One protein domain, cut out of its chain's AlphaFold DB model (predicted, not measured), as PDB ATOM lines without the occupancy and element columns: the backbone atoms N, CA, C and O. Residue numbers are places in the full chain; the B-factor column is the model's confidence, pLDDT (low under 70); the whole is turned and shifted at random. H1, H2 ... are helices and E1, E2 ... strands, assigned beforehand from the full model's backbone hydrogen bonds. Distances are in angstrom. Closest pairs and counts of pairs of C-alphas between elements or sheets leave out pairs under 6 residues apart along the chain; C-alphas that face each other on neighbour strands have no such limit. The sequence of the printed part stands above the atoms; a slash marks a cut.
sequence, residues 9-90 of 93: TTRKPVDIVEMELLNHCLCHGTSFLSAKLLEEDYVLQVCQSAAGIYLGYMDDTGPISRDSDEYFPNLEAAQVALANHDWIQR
ATOM      1  N   THR A   9     196.131 153.687 234.170       95.69
ATOM      2  CA  THR A   9     194.917 154.421 234.548       95.69
ATOM      3  C   THR A   9     193.960 153.496 235.301       95.69
ATOM      4  O   THR A   9     193.887 152.298 235.024       95.69
ATOM      5  N   THR A  10     193.216 154.045 236.261       96.75
ATOM      6  CA  THR A  10     192.171 153.332 237.033       96.75
ATOM      7  C   THR A  10     191.039 152.800 236.150       96.75
ATOM      8  O   THR A  10     190.488 151.728 236.399       96.75
ATOM      9  N   ARG A  11     190.727 153.523 235.073       95.69
ATOM     10  CA  ARG A  11     189.901 153.069 233.953       95.69
ATOM     11  C   ARG A  11     190.468 153.619 232.653       95.69
ATOM     12  O   ARG A  11     191.169 154.622 232.656       95.69
ATOM     13  N   LYS A  12     190.114 153.010 231.525       93.06
ATOM     14  CA  LYS A  12     190.484 153.569 230.219       93.06
ATOM     15  C   LYS A  12     189.802 154.932 230.001       93.06
ATOM     16  O   LYS A  12     188.682 155.114 230.502       93.06
ATOM     17  N   PRO A  13     190.432 155.852 229.248       93.50
ATOM     18  CA  PRO A  13     189.762 157.052 228.769       93.50
ATOM     19  C   PRO A  13     188.463 156.700 228.036       93.50
ATOM     20  O   PRO A  13     188.427 155.711 227.298       93.50
ATOM     21  N   VAL A  14     187.399 157.472 228.266       94.75
ATOM     22  CA  VAL A  14     186.081 157.193 227.663       94.75
ATOM     23  C   VAL A  14     186.029 157.522 226.173       94.75
ATOM     24  O   VAL A  14     185.322 156.849 225.423       94.75
ATOM     25  N   ASP A  15     186.785 158.529 225.740       95.38
ATOM     26  CA  ASP A  15     186.835 159.004 224.362       95.38
ATOM     27  C   ASP A  15     188.211 159.602 224.009       95.38
ATOM     28  O   ASP A  15     189.158 159.580 224.800       95.38
ATOM     29  N   ILE A  16     188.325 160.092 222.770       94.00
ATOM     30  CA  ILE A  16     189.550 160.706 222.243       94.00
ATOM     31  C   ILE A  16     189.870 162.007 222.984       94.00
ATOM     32  O   ILE A  16     191.041 162.290 223.203       94.00
ATOM     33  N   VAL A  17     188.861 162.765 223.417       95.44
ATOM     34  CA  VAL A  17     189.054 164.056 224.090       95.44
ATOM     35  C   VAL A  17     189.690 163.850 225.463       95.44
ATOM     36  O   VAL A  17     190.675 164.503 225.792       95.44
ATOM     37  N   GLU A  18     189.187 162.896 226.249       94.62
ATOM     38  CA  GLU A  18     189.757 162.568 227.558       94.62
ATOM     39  C   GLU A  18     191.163 161.965 227.424       94.62
ATOM     40  O   GLU A  18     192.038 162.230 228.251       94.62
ATOM     41  N   MET A  19     191.407 161.192 226.360       94.12
ATOM     42  CA  MET A  19     192.749 160.721 226.025       94.12
ATOM     43  C   MET A  19     193.677 161.902 225.708       94.12
ATOM     44  O   MET A  19     194.741 162.005 226.306       94.12
ATOM     45  N   GLU A  20     193.298 162.811 224.811       95.19
ATOM     46  CA  GLU A  20     194.107 163.983 224.452       95.19
ATOM     47  C   GLU A  20     194.394 164.883 225.658       95.19
ATOM     48  O   GLU A  20     195.537 165.308 225.827       95.19
ATOM     49  N   LEU A  21     193.412 165.079 226.544       95.25
ATOM     50  CA  LEU A  21     193.597 165.804 227.799       95.25
ATOM     51  C   LEU A  21     194.635 165.124 228.699       95.25
ATOM     52  O   LEU A  21     195.558 165.773 229.180       95.25
ATOM     53  N   LEU A  22     194.538 163.805 228.891       95.06
ATOM     54  CA  LEU A  22     195.529 163.059 229.668       95.06
ATOM     55  C   LEU A  22     196.936 163.177 229.059       95.06
ATOM     56  O   LEU A  22     197.914 163.347 229.782       95.06
ATOM     57  N   ASN A  23     197.043 163.126 227.728       93.94
ATOM     58  CA  ASN A  23     198.302 163.307 226.999       93.94
ATOM     59  C   ASN A  23     198.909 164.683 227.245       93.94
ATOM     60  O   ASN A  23     200.105 164.791 227.512       93.94
ATOM     61  N   HIS A  24     198.077 165.715 227.131       95.00
ATOM     62  CA  HIS A  24     198.444 167.101 227.377       95.00
ATOM     63  C   HIS A  24     198.983 167.253 228.798       95.00
ATOM     64  O   HIS A  24     200.135 167.648 228.974       95.00
ATOM     65  N   CYS A  25     198.221 166.811 229.796       95.56
ATOM     66  CA  CYS A  25     198.621 166.915 231.195       95.56
ATOM     67  C   CYS A  25     199.942 166.195 231.488       95.56
ATOM     68  O   CYS A  25     200.821 166.755 232.137       95.56
ATOM     69  N   LEU A  26     200.149 164.997 230.932       93.25
ATOM     70  CA  LEU A  26     201.416 164.273 231.088       93.25
ATOM     71  C   LEU A  26     202.595 164.964 230.401       93.25
ATOM     72  O   LEU A  26     203.685 165.016 230.962       93.25
ATOM     73  N   CYS A  27     202.397 165.505 229.198       92.81
ATOM     74  CA  CYS A  27     203.445 166.246 228.493       92.81
ATOM     75  C   CYS A  27     203.848 167.526 229.236       92.81
ATOM     76  O   CYS A  27     205.012 167.926 229.178       92.81
ATOM     77  N   HIS A  28     202.894 168.165 229.911       94.12
ATOM     78  CA  HIS A  28     203.086 169.443 230.591       94.12
ATOM     79  C   HIS A  28     203.364 169.315 232.095       94.12
ATOM     80  O   HIS A  28     203.680 170.318 232.733       94.12
ATOM     81  N   GLY A  29     203.288 168.107 232.664       95.12
ATOM     82  CA  GLY A  29     203.424 167.891 234.106       95.12
ATOM     83  C   GLY A  29     202.292 168.541 234.911       95.12
ATOM     84  O   GLY A  29     202.526 169.025 236.019       95.12
ATOM     85  N   THR A  30     201.083 168.605 234.347       97.06
ATOM     86  CA  THR A  30     199.889 169.172 234.991       97.06
ATOM     87  C   THR A  30     198.933 168.080 235.481       97.06
ATOM     88  O   THR A  30     199.021 166.917 235.089       97.06
ATOM     89  N   SER A  31     198.053 168.433 236.418       97.06
ATOM     90  CA  SER A  31     197.041 167.546 236.990       97.06
ATOM     91  C   SER A  31     195.899 167.342 235.999       97.06
ATOM     92  O   SER A  31     195.200 168.287 235.629       97.06
ATOM     93  N   PHE A  32     195.665 166.084 235.630       97.12
ATOM     94  CA  PHE A  32     194.559 165.699 234.760       97.12
ATOM     95  C   PHE A  32     193.205 165.967 235.421       97.12
ATOM     96  O   PHE A  32     192.295 166.499 234.786       97.12
ATOM     97  N   LEU A  33     193.058 165.624 236.704       96.94
ATOM     98  CA  LEU A  33     191.792 165.826 237.405       96.94
ATOM     99  C   LEU A  33     191.477 167.306 237.616       96.94
ATOM    100  O   LEU A  33     190.315 167.685 237.506       96.94
ATOM    101  N   SER A  34     192.483 168.142 237.873       95.94
ATOM    102  CA  SER A  34     192.261 169.586 238.002       95.94
ATOM    103  C   SER A  34     191.845 170.199 236.673       95.94
ATOM    104  O   SER A  34     190.841 170.904 236.634       95.94
ATOM    105  N   ALA A  35     192.512 169.839 235.572       96.00
ATOM    106  CA  ALA A  35     192.104 170.276 234.239       96.00
ATOM    107  C   ALA A  35     190.690 169.796 233.876       96.00
ATOM    108  O   ALA A  35     189.912 170.536 233.282       96.00
ATOM    109  N   LYS A  36     190.308 168.585 234.293       95.06
ATOM    110  CA  LYS A  36     188.961 168.042 234.072       95.06
ATOM    111  C   LYS A  36     187.875 168.712 234.924       95.06
ATOM    112  O   LYS A  36     186.740 168.816 234.470       95.06
ATOM    113  N   LEU A  37     188.183 169.104 236.161       93.62
ATOM    114  CA  LEU A  37     187.209 169.668 237.107       93.62
ATOM    115  C   LEU A  37     187.082 171.190 237.011       93.62
ATOM    116  O   LEU A  37     185.990 171.717 237.215       93.62
ATOM    117  N   LEU A  38     188.197 171.874 236.758       94.06
ATOM    118  CA  LEU A  38     188.307 173.332 236.781       94.06
ATOM    119  C   LEU A  38     188.525 173.941 235.393       94.06
ATOM    120  O   LEU A  38     188.533 175.160 235.279       94.06
ATOM    121  N   GLU A  39     188.709 173.115 234.356       93.50
ATOM    122  CA  GLU A  39     188.995 173.560 232.981       93.50
ATOM    123  C   GLU A  39     190.274 174.417 232.871       93.50
ATOM    124  O   GLU A  39     190.438 175.204 231.940       93.50
ATOM    125  N   GLU A  40     191.207 174.238 233.814       94.31
ATOM    126  CA  GLU A  40     192.465 174.981 233.916       94.31
ATOM    127  C   GLU A  40     193.651 174.059 234.238       94.31
ATOM    128  O   GLU A  40     193.537 173.078 234.977       94.31
ATOM    129  N   ASP A  41     194.819 174.397 233.689       95.62
ATOM    130  CA  ASP A  41     196.056 173.647 233.888       95.62
ATOM    131  C   ASP A  41     196.751 174.034 235.196       95.62
ATOM    132  O   ASP A  41     197.256 175.148 235.355       95.62
ATOM    133  N   TYR A  42     196.864 173.060 236.095       96.62
ATOM    134  CA  TYR A  42     197.574 173.207 237.359       96.62
ATOM    135  C   TYR A  42     198.726 172.222 237.458       96.62
ATOM    136  O   TYR A  42     198.576 171.053 237.114       96.62
ATOM    137  N   VAL A  43     199.879 172.680 237.945       96.81
ATOM    138  CA  VAL A  43     201.078 171.841 238.076       96.81
ATOM    139  C   VAL A  43     200.794 170.667 239.012       96.81
ATOM    140  O   VAL A  43     200.340 170.853 240.142       96.81
ATOM    141  N   LEU A  44     201.079 169.453 238.537       97.19
ATOM    142  CA  LEU A  44     200.982 168.251 239.349       97.19
ATOM    143  C   LEU A  44     202.117 168.250 240.377       97.19
ATOM    144  O   LEU A  44     203.286 168.431 240.034       97.19
ATOM    145  N   GLN A  45     201.781 168.029 241.643       97.19
ATOM    146  CA  GLN A  45     202.734 168.105 242.745       97.19
ATOM    147  C   GLN A  45     202.530 166.982 243.763       97.19
ATOM    148  O   GLN A  45     201.504 166.302 243.796       97.19
ATOM    149  N   VAL A  46     203.542 166.782 244.610       97.62
ATOM    150  CA  VAL A  46     203.449 165.879 245.760       97.62
ATOM    151  C   VAL A  46     202.671 166.579 246.869       97.62
ATOM    152  O   VAL A  46     203.107 167.602 247.395       97.62
ATOM    153  N   CYS A  47     201.539 165.996 247.247       96.44
ATOM    154  CA  CYS A  47     200.654 166.482 248.295       96.44
ATOM    155  C   CYS A  47     200.659 165.528 249.498       96.44
ATOM    156  O   CYS A  47     200.971 164.340 249.382       96.44
ATOM    157  N   GLN A  48     200.265 166.034 250.669       94.88
ATOM    158  CA  GLN A  48     200.131 165.236 251.887       94.88
ATOM    159  C   GLN A  48     198.812 165.547 252.595       94.88
ATOM    160  O   GLN A  48     198.420 166.699 252.750       94.88
ATOM    161  N   SER A  49     198.130 164.498 253.045       91.75
ATOM    162  CA  SER A  49     196.917 164.578 253.862       91.75
ATOM    163  C   SER A  49     197.021 163.642 255.065       91.75
ATOM    164  O   SER A  49     197.976 162.872 255.183       91.75
ATOM    165  N   ALA A  50     196.002 163.646 255.930       92.00
ATOM    166  CA  ALA A  50     195.901 162.694 257.037       92.00
ATOM    167  C   ALA A  50     195.868 161.222 256.576       92.00
ATOM    168  O   ALA A  50     196.250 160.340 257.340       92.00
ATOM    169  N   ALA A  51     195.431 160.952 255.339       92.44
ATOM    170  CA  ALA A  51     195.390 159.604 254.774       92.44
ATOM    171  C   ALA A  51     196.742 159.139 254.200       92.44
ATOM    172  O   ALA A  51     196.941 157.941 254.017       92.44
ATOM    173  N   GLY A  52     197.671 160.063 253.923       95.94
ATOM    174  CA  GLY A  52     198.976 159.750 253.341       95.94
ATOM    175  C   GLY A  52     199.456 160.775 252.314       95.94
ATOM    176  O   GLY A  52     198.866 161.849 252.150       95.94
ATOM    177  N   ILE A  53     200.543 160.421 251.625       97.81
ATOM    178  CA  ILE A  53     201.208 161.217 250.581       97.81
ATOM    179  C   ILE A  53     200.719 160.751 249.211       97.81
ATOM    180  O   ILE A  53     200.579 159.552 249.000       97.81
ATOM    181  N   TYR A  54     200.454 161.665 248.286       97.81
ATOM    182  CA  TYR A  54     199.882 161.364 246.969       97.81
ATOM    183  C   TYR A  54     200.319 162.407 245.933       97.81
ATOM    184  O   TYR A  54     200.928 163.416 246.292       97.81
ATOM    185  N   LEU A  55     200.011 162.170 244.658       98.00
ATOM    186  CA  LEU A  55     200.176 163.155 243.587       98.00
ATOM    187  C   LEU A  55     198.837 163.815 243.286       98.00
ATOM    188  O   LEU A  55     197.817 163.133 243.187       98.00
ATOM    189  N   GLY A  56     198.831 165.131 243.143       97.12
ATOM    190  CA  GLY A  56     197.631 165.890 242.819       97.12
ATOM    191  C   GLY A  56     197.909 167.381 242.778       97.12
ATOM    192  O   GLY A  56     199.061 167.806 242.685       97.12
ATOM    193  N   TYR A  57     196.850 168.169 242.879       96.25
ATOM    194  CA  TYR A  57     196.926 169.613 243.020       96.25
ATOM    195  C   TYR A  57     196.216 170.050 244.301       96.25
ATOM    196  O   TYR A  57     195.151 169.540 244.659       96.25
ATOM    197  N   MET A  58     196.826 170.997 245.005       94.06
ATOM    198  CA  MET A  58     196.227 171.666 246.151       94.06
ATOM    199  C   MET A  58     196.471 173.165 246.038       94.06
ATOM    200  O   MET A  58     197.562 173.584 245.648       94.06
ATOM    201  N   ASP A  59     195.457 173.942 246.391       90.44
ATOM    202  CA  ASP A  59     195.537 175.392 246.490       90.44
ATOM    203  C   ASP A  59     195.666 175.822 247.964       90.44
ATOM    204  O   ASP A  59     195.859 175.000 248.867       90.44
ATOM    205  N   ASP A  60     195.550 177.126 248.215       87.94
ATOM    206  CA  ASP A  60     195.619 177.698 249.563       87.94
ATOM    207  C   ASP A  60     194.458 177.257 250.477       87.94
ATOM    208  O   ASP A  60     194.534 177.401 251.700       87.94
ATOM    209  N   THR A  61     193.369 176.735 249.905       88.00
ATOM    210  CA  THR A  61     192.177 176.277 250.630       88.00
ATOM    211  C   THR A  61     192.218 174.784 250.943       88.00
ATOM    212  O   THR A  61     191.586 174.342 251.909       88.00
ATOM    213  N   GLY A  62     192.994 174.008 250.184       87.31
ATOM    214  CA  GLY A  62     193.212 172.594 250.430       87.31
ATOM    215  C   GLY A  62     193.406 171.777 249.153       87.31
ATOM    216  O   GLY A  62     193.685 172.311 248.082       87.31
ATOM    217  N   PRO A  63     193.303 170.443 249.256       90.62
ATOM    218  CA  PRO A  63     193.476 169.570 248.109       90.62
ATOM    219  C   PRO A  63     192.291 169.669 247.152       90.62
ATOM    220  O   PRO A  63     191.158 169.362 247.521       90.62
ATOM    221  N   ILE A  64     192.579 170.067 245.916       92.31
ATOM    222  CA  ILE A  64     191.607 170.158 244.826       92.31
ATOM    223  C   ILE A  64     191.474 168.807 244.128       92.31
ATOM    224  O   ILE A  64     190.366 168.361 243.836       92.31
ATOM    225  N   SER A  65     192.599 168.127 243.891       94.62
ATOM    226  CA  SER A  65     192.622 166.837 243.211       94.62
ATOM    227  C   SER A  65     193.584 165.847 243.861       94.62
ATOM    228  O   SER A  65     194.582 166.208 244.489       94.62
ATOM    229  N   ARG A  66     193.292 164.560 243.655       96.25
ATOM    230  CA  ARG A  66     194.214 163.451 243.901       96.25
ATOM    231  C   ARG A  66     194.303 162.626 242.628       96.25
ATOM    232  O   ARG A  66     193.388 161.870 242.326       96.25
ATOM    233  N   ASP A  67     195.391 162.796 241.898       97.00
ATOM    234  CA  ASP A  67     195.636 162.178 240.599       97.00
ATOM    235  C   ASP A  67     196.251 160.781 240.725       97.00
ATOM    236  O   ASP A  67     195.955 159.923 239.899       97.00
ATOM    237  N   SER A  68     197.048 160.506 241.764       97.62
ATOM    238  CA  SER A  68     197.510 159.138 242.039       97.62
ATOM    239  C   SER A  68     196.442 158.316 242.758       97.62
ATOM    240  O   SER A  68     195.815 158.776 243.716       97.62
ATOM    241  N   ASP A  69     196.242 157.071 242.328       97.44
ATOM    242  CA  ASP A  69     195.351 156.149 243.032       97.44
ATOM    243  C   ASP A  69     195.967 155.676 244.347       97.44
ATOM    244  O   ASP A  69     195.299 155.644 245.390       97.44
ATOM    245  N   GLU A  70     197.271 155.397 244.308       95.88
ATOM    246  CA  GLU A  70     198.032 155.007 245.482       95.88
ATOM    247  C   GLU A  70     198.373 156.185 246.403       95.88
ATOM    248  O   GLU A  70     198.509 157.344 245.993       95.88
ATOM    249  N   TYR A  71     198.559 155.835 247.678       97.56
ATOM    250  CA  TYR A  71     199.316 156.638 248.625       97.56
ATOM    251  C   TYR A  71     200.754 156.122 248.692       97.56
ATOM    252  O   TYR A  71     200.993 154.918 248.796       97.56
ATOM    253  N   PHE A  72     201.710 157.041 248.686       98.00
ATOM    254  CA  PHE A  72     203.130 156.739 248.785       98.00
ATOM    255  C   PHE A  72     203.572 156.642 250.251       98.00
ATOM    256  O   PHE A  72     203.066 157.371 251.110       98.00
ATOM    257  N   PRO A  73     204.556 155.778 250.557       96.94
ATOM    258  CA  PRO A  73     205.040 155.585 251.922       96.94
ATOM    259  C   PRO A  73     205.841 156.780 252.458       96.94
ATOM    260  O   PRO A  73     205.967 156.936 253.671       96.94
ATOM    261  N   ASN A  74     206.422 157.603 251.579       97.06
ATOM    262  CA  ASN A  74     207.194 158.794 251.929       97.06
ATOM    263  C   ASN A  74     207.267 159.781 250.743       97.06
ATOM    264  O   ASN A  74     206.862 159.457 249.627       97.06
ATOM    265  N   LEU A  75     207.774 160.993 251.004       97.06
ATOM    266  CA  LEU A  75     207.851 162.073 250.012       97.06
ATOM    267  C   LEU A  75     208.800 161.744 248.857       97.06
ATOM    268  O   LEU A  75     208.500 162.081 247.719       97.06
ATOM    269  N   GLU A  76     209.918 161.073 249.134       97.62
ATOM    270  CA  GLU A  76     210.904 160.702 248.114       97.62
ATOM    271  C   GLU A  76     210.305 159.717 247.103       97.62
ATOM    272  O   GLU A  76     210.421 159.924 245.899       97.62
ATOM    273  N   ALA A  77     209.575 158.704 247.577       97.88
ATOM    274  CA  ALA A  77     208.872 157.756 246.719       97.88
ATOM    275  C   ALA A  77     207.855 158.458 245.805       97.88
ATOM    276  O   ALA A  77     207.787 158.150 244.618       97.88
ATOM    277  N   ALA A  78     207.111 159.437 246.332       97.81
ATOM    278  CA  ALA A  78     206.175 160.227 245.537       97.81
ATOM    279  C   ALA A  78     206.891 161.119 244.504       97.81
ATOM    280  O   ALA A  78     206.451 161.213 243.364       97.81
ATOM    281  N   GLN A  79     208.015 161.744 244.868       97.19
ATOM    282  CA  GLN A  79     208.811 162.557 243.939       97.19
ATOM    283  C   GLN A  79     209.393 161.718 242.797       97.19
ATOM    284  O   GLN A  79     209.358 162.137 241.643       97.19
ATOM    285  N   VAL A  80     209.897 160.521 243.109       96.69
ATOM    286  CA  VAL A  80     210.404 159.572 242.110       96.69
ATOM    287  C   VAL A  80     209.278 159.107 241.187       96.69
ATOM    288  O   VAL A  80     209.470 159.077 239.972       96.69
ATOM    289  N   ALA A  81     208.102 158.792 241.737       95.81
ATOM    290  CA  ALA A  81     206.924 158.431 240.950       95.81
ATOM    291  C   ALA A  81     206.502 159.562 240.000       95.81
ATOM    292  O   ALA A  81     206.303 159.320 238.810       95.81
ATOM    293  N   LEU A  82     206.448 160.801 240.501       95.56
ATOM    294  CA  LEU A  82     206.125 161.988 239.708       95.56
ATOM    295  C   LEU A  82     207.120 162.190 238.558       95.56
ATOM    296  O   LEU A  82     206.709 162.379 237.417       95.56
ATOM    297  N   ALA A  83     208.422 162.103 238.839       93.44
ATOM    298  CA  ALA A  83     209.472 162.313 237.841       93.44
ATOM    299  C   ALA A  83     209.502 161.232 236.746       93.44
ATOM    300  O   ALA A  83     209.899 161.514 235.616       93.44
ATOM    301  N   ASN A  84     209.102 160.002 237.078       92.44
ATOM    302  CA  ASN A  84     209.172 158.855 236.170       92.44
ATOM    303  C   ASN A  84     207.835 158.503 235.504       92.44
ATOM    304  O   ASN A  84     207.787 157.541 234.739       92.44
ATOM    305  N   HIS A  85     206.760 159.240 235.793       92.81
ATOM    306  CA  HIS A  85     205.399 158.866 235.397       92.81
ATOM    307  C   HIS A  85     204.984 157.465 235.877       92.81
ATOM    308  O   HIS A  85     204.302 156.725 235.168       92.81
ATOM    309  N   ASP A  86     205.417 157.100 237.088       94.12
ATOM    310  CA  ASP A  86     205.201 155.781 237.691       94.12
ATOM    311  C   ASP A  86     204.148 155.852 238.807       94.12
ATOM    312  O   ASP A  86     204.443 155.739 239.996       94.12
ATOM    313  N   TRP A  87     202.903 156.104 238.405       96.12
ATOM    314  CA  TRP A  87     201.718 156.041 239.264       96.12
ATOM    315  C   TRP A  87     200.519 155.504 238.475       96.12
ATOM    316  O   TRP A  87     200.555 155.381 237.244       96.12
ATOM    317  N   ILE A  88     199.436 155.173 239.177       97.19
ATOM    318  CA  ILE A  88     198.153 154.849 238.554       97.19
ATOM    319  C   ILE A  88     197.293 156.110 238.552       97.19
ATOM    320  O   ILE A  88     196.856 156.578 239.601       97.19
ATOM    321  N   GLN A  89     197.016 156.654 237.369       97.31
ATOM    322  CA  GLN A  89     196.176 157.834 237.218       97.31
ATOM    323  C   GLN A  89     194.715 157.527 237.567       97.31
ATOM    324  O   GLN A  89     194.043 156.688 236.944       97.31
ATOM    325  N   ARG A  90     194.184 158.273 238.529       97.19
ATOM    326  CA  ARG A  90     192.752 158.382 238.792       97.19
ATOM    327  C   ARG A  90     192.103 159.170 237.662       97.19
ATOM    328  O   ARG A  90     192.481 160.305 237.382       97.19
TER     329      ARG A  90
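This is residues 9 to 90 of the 93 residues of an uncharacterized protein of marine sediment metagenome (UniProt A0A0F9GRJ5). A small, strongly twisted sheet of three strands has H3 packed over E1 and E2 and the short helix H2 over E3, while H1 packs on H2, away from the sheet. The longest reach goes from the first residue of H1 to the turn between E1 and E2. The printed part has 82 residues, with three named helices and three named strands in the order H1 H2 E1 E2 E3 H3; the sheet runs E1 - E2 - E3, antiparallel, and the class is mixed, helices and strands. It is compact, with a radius of gyration of the C-alphas of 12.0 A, and spans 34 by 27 by 20 A.

Start with H1, residues 16 to 28; its residues 21 to 26 alone touch H2, residues 32 to 38, and the closest C-alphas, of Cys 25 and Phe 32, are 5.5 A apart. Their lines are about perpendicular, at 73 degrees. Next come E1, residues 45 to 49, E2, residues 52 to 58, and E3, residues 63 to 66, a meander in which each strand is the antiparallel neighbour of the one before. In the hairpin of E1 and E2, look for N 47 and O 54, 2.8 A apart and within hydrogen-bond range. In the hairpin of E2 and E3, find N 64 and O 57 within that range at 2.9 A. The pairing is staggered: E2 pairs with E1 over residues 52 to 56 and with E3 over 56 to 58. H2 is on the sheet, over E3, at a height over the sheet of 8.4 A; their closest C-alphas, of Ser 34 and Ser 65, are 5.9 A apart. H3, residues 75 to 84, is on the sheet at a height of 9.3 A, over E2 and only just over E1, with 3 of its C-alphas there. It runs slantwise to E2 at 41 degrees on the local plane, and the closest C-alphas of H3 and E1, of Ala 78 and Val 46, are 6.3 A apart. H1 is apart from H3 and not on the sheet. In H1, H2 and H3 every O i to N i+4 pair is within hydrogen-bond range.

Find C-alpha 16 at (189.550, 160.706, 222.243); from there H1 runs 18.1 A to C-alpha 28. H2 covers 10.1 A. E1 begins at C-alpha 45, (202.734, 168.105, 242.745), and measures 13.0 A; E2 measures 14.2 A and E3 7.5 A. H3 runs 14.3 A to C-alpha 84 at (209.172, 158.855, 236.170).

The C-alphas farthest apart, of Ile 16 and Ala 50, are 35.4 A apart, while those of Thr 9 and Arg 90, the first and last printed, are 6.2 A apart. The printed part has no cut and no long link between its named elements. Its mean pLDDT is 95.2, and no printed residue is under 70.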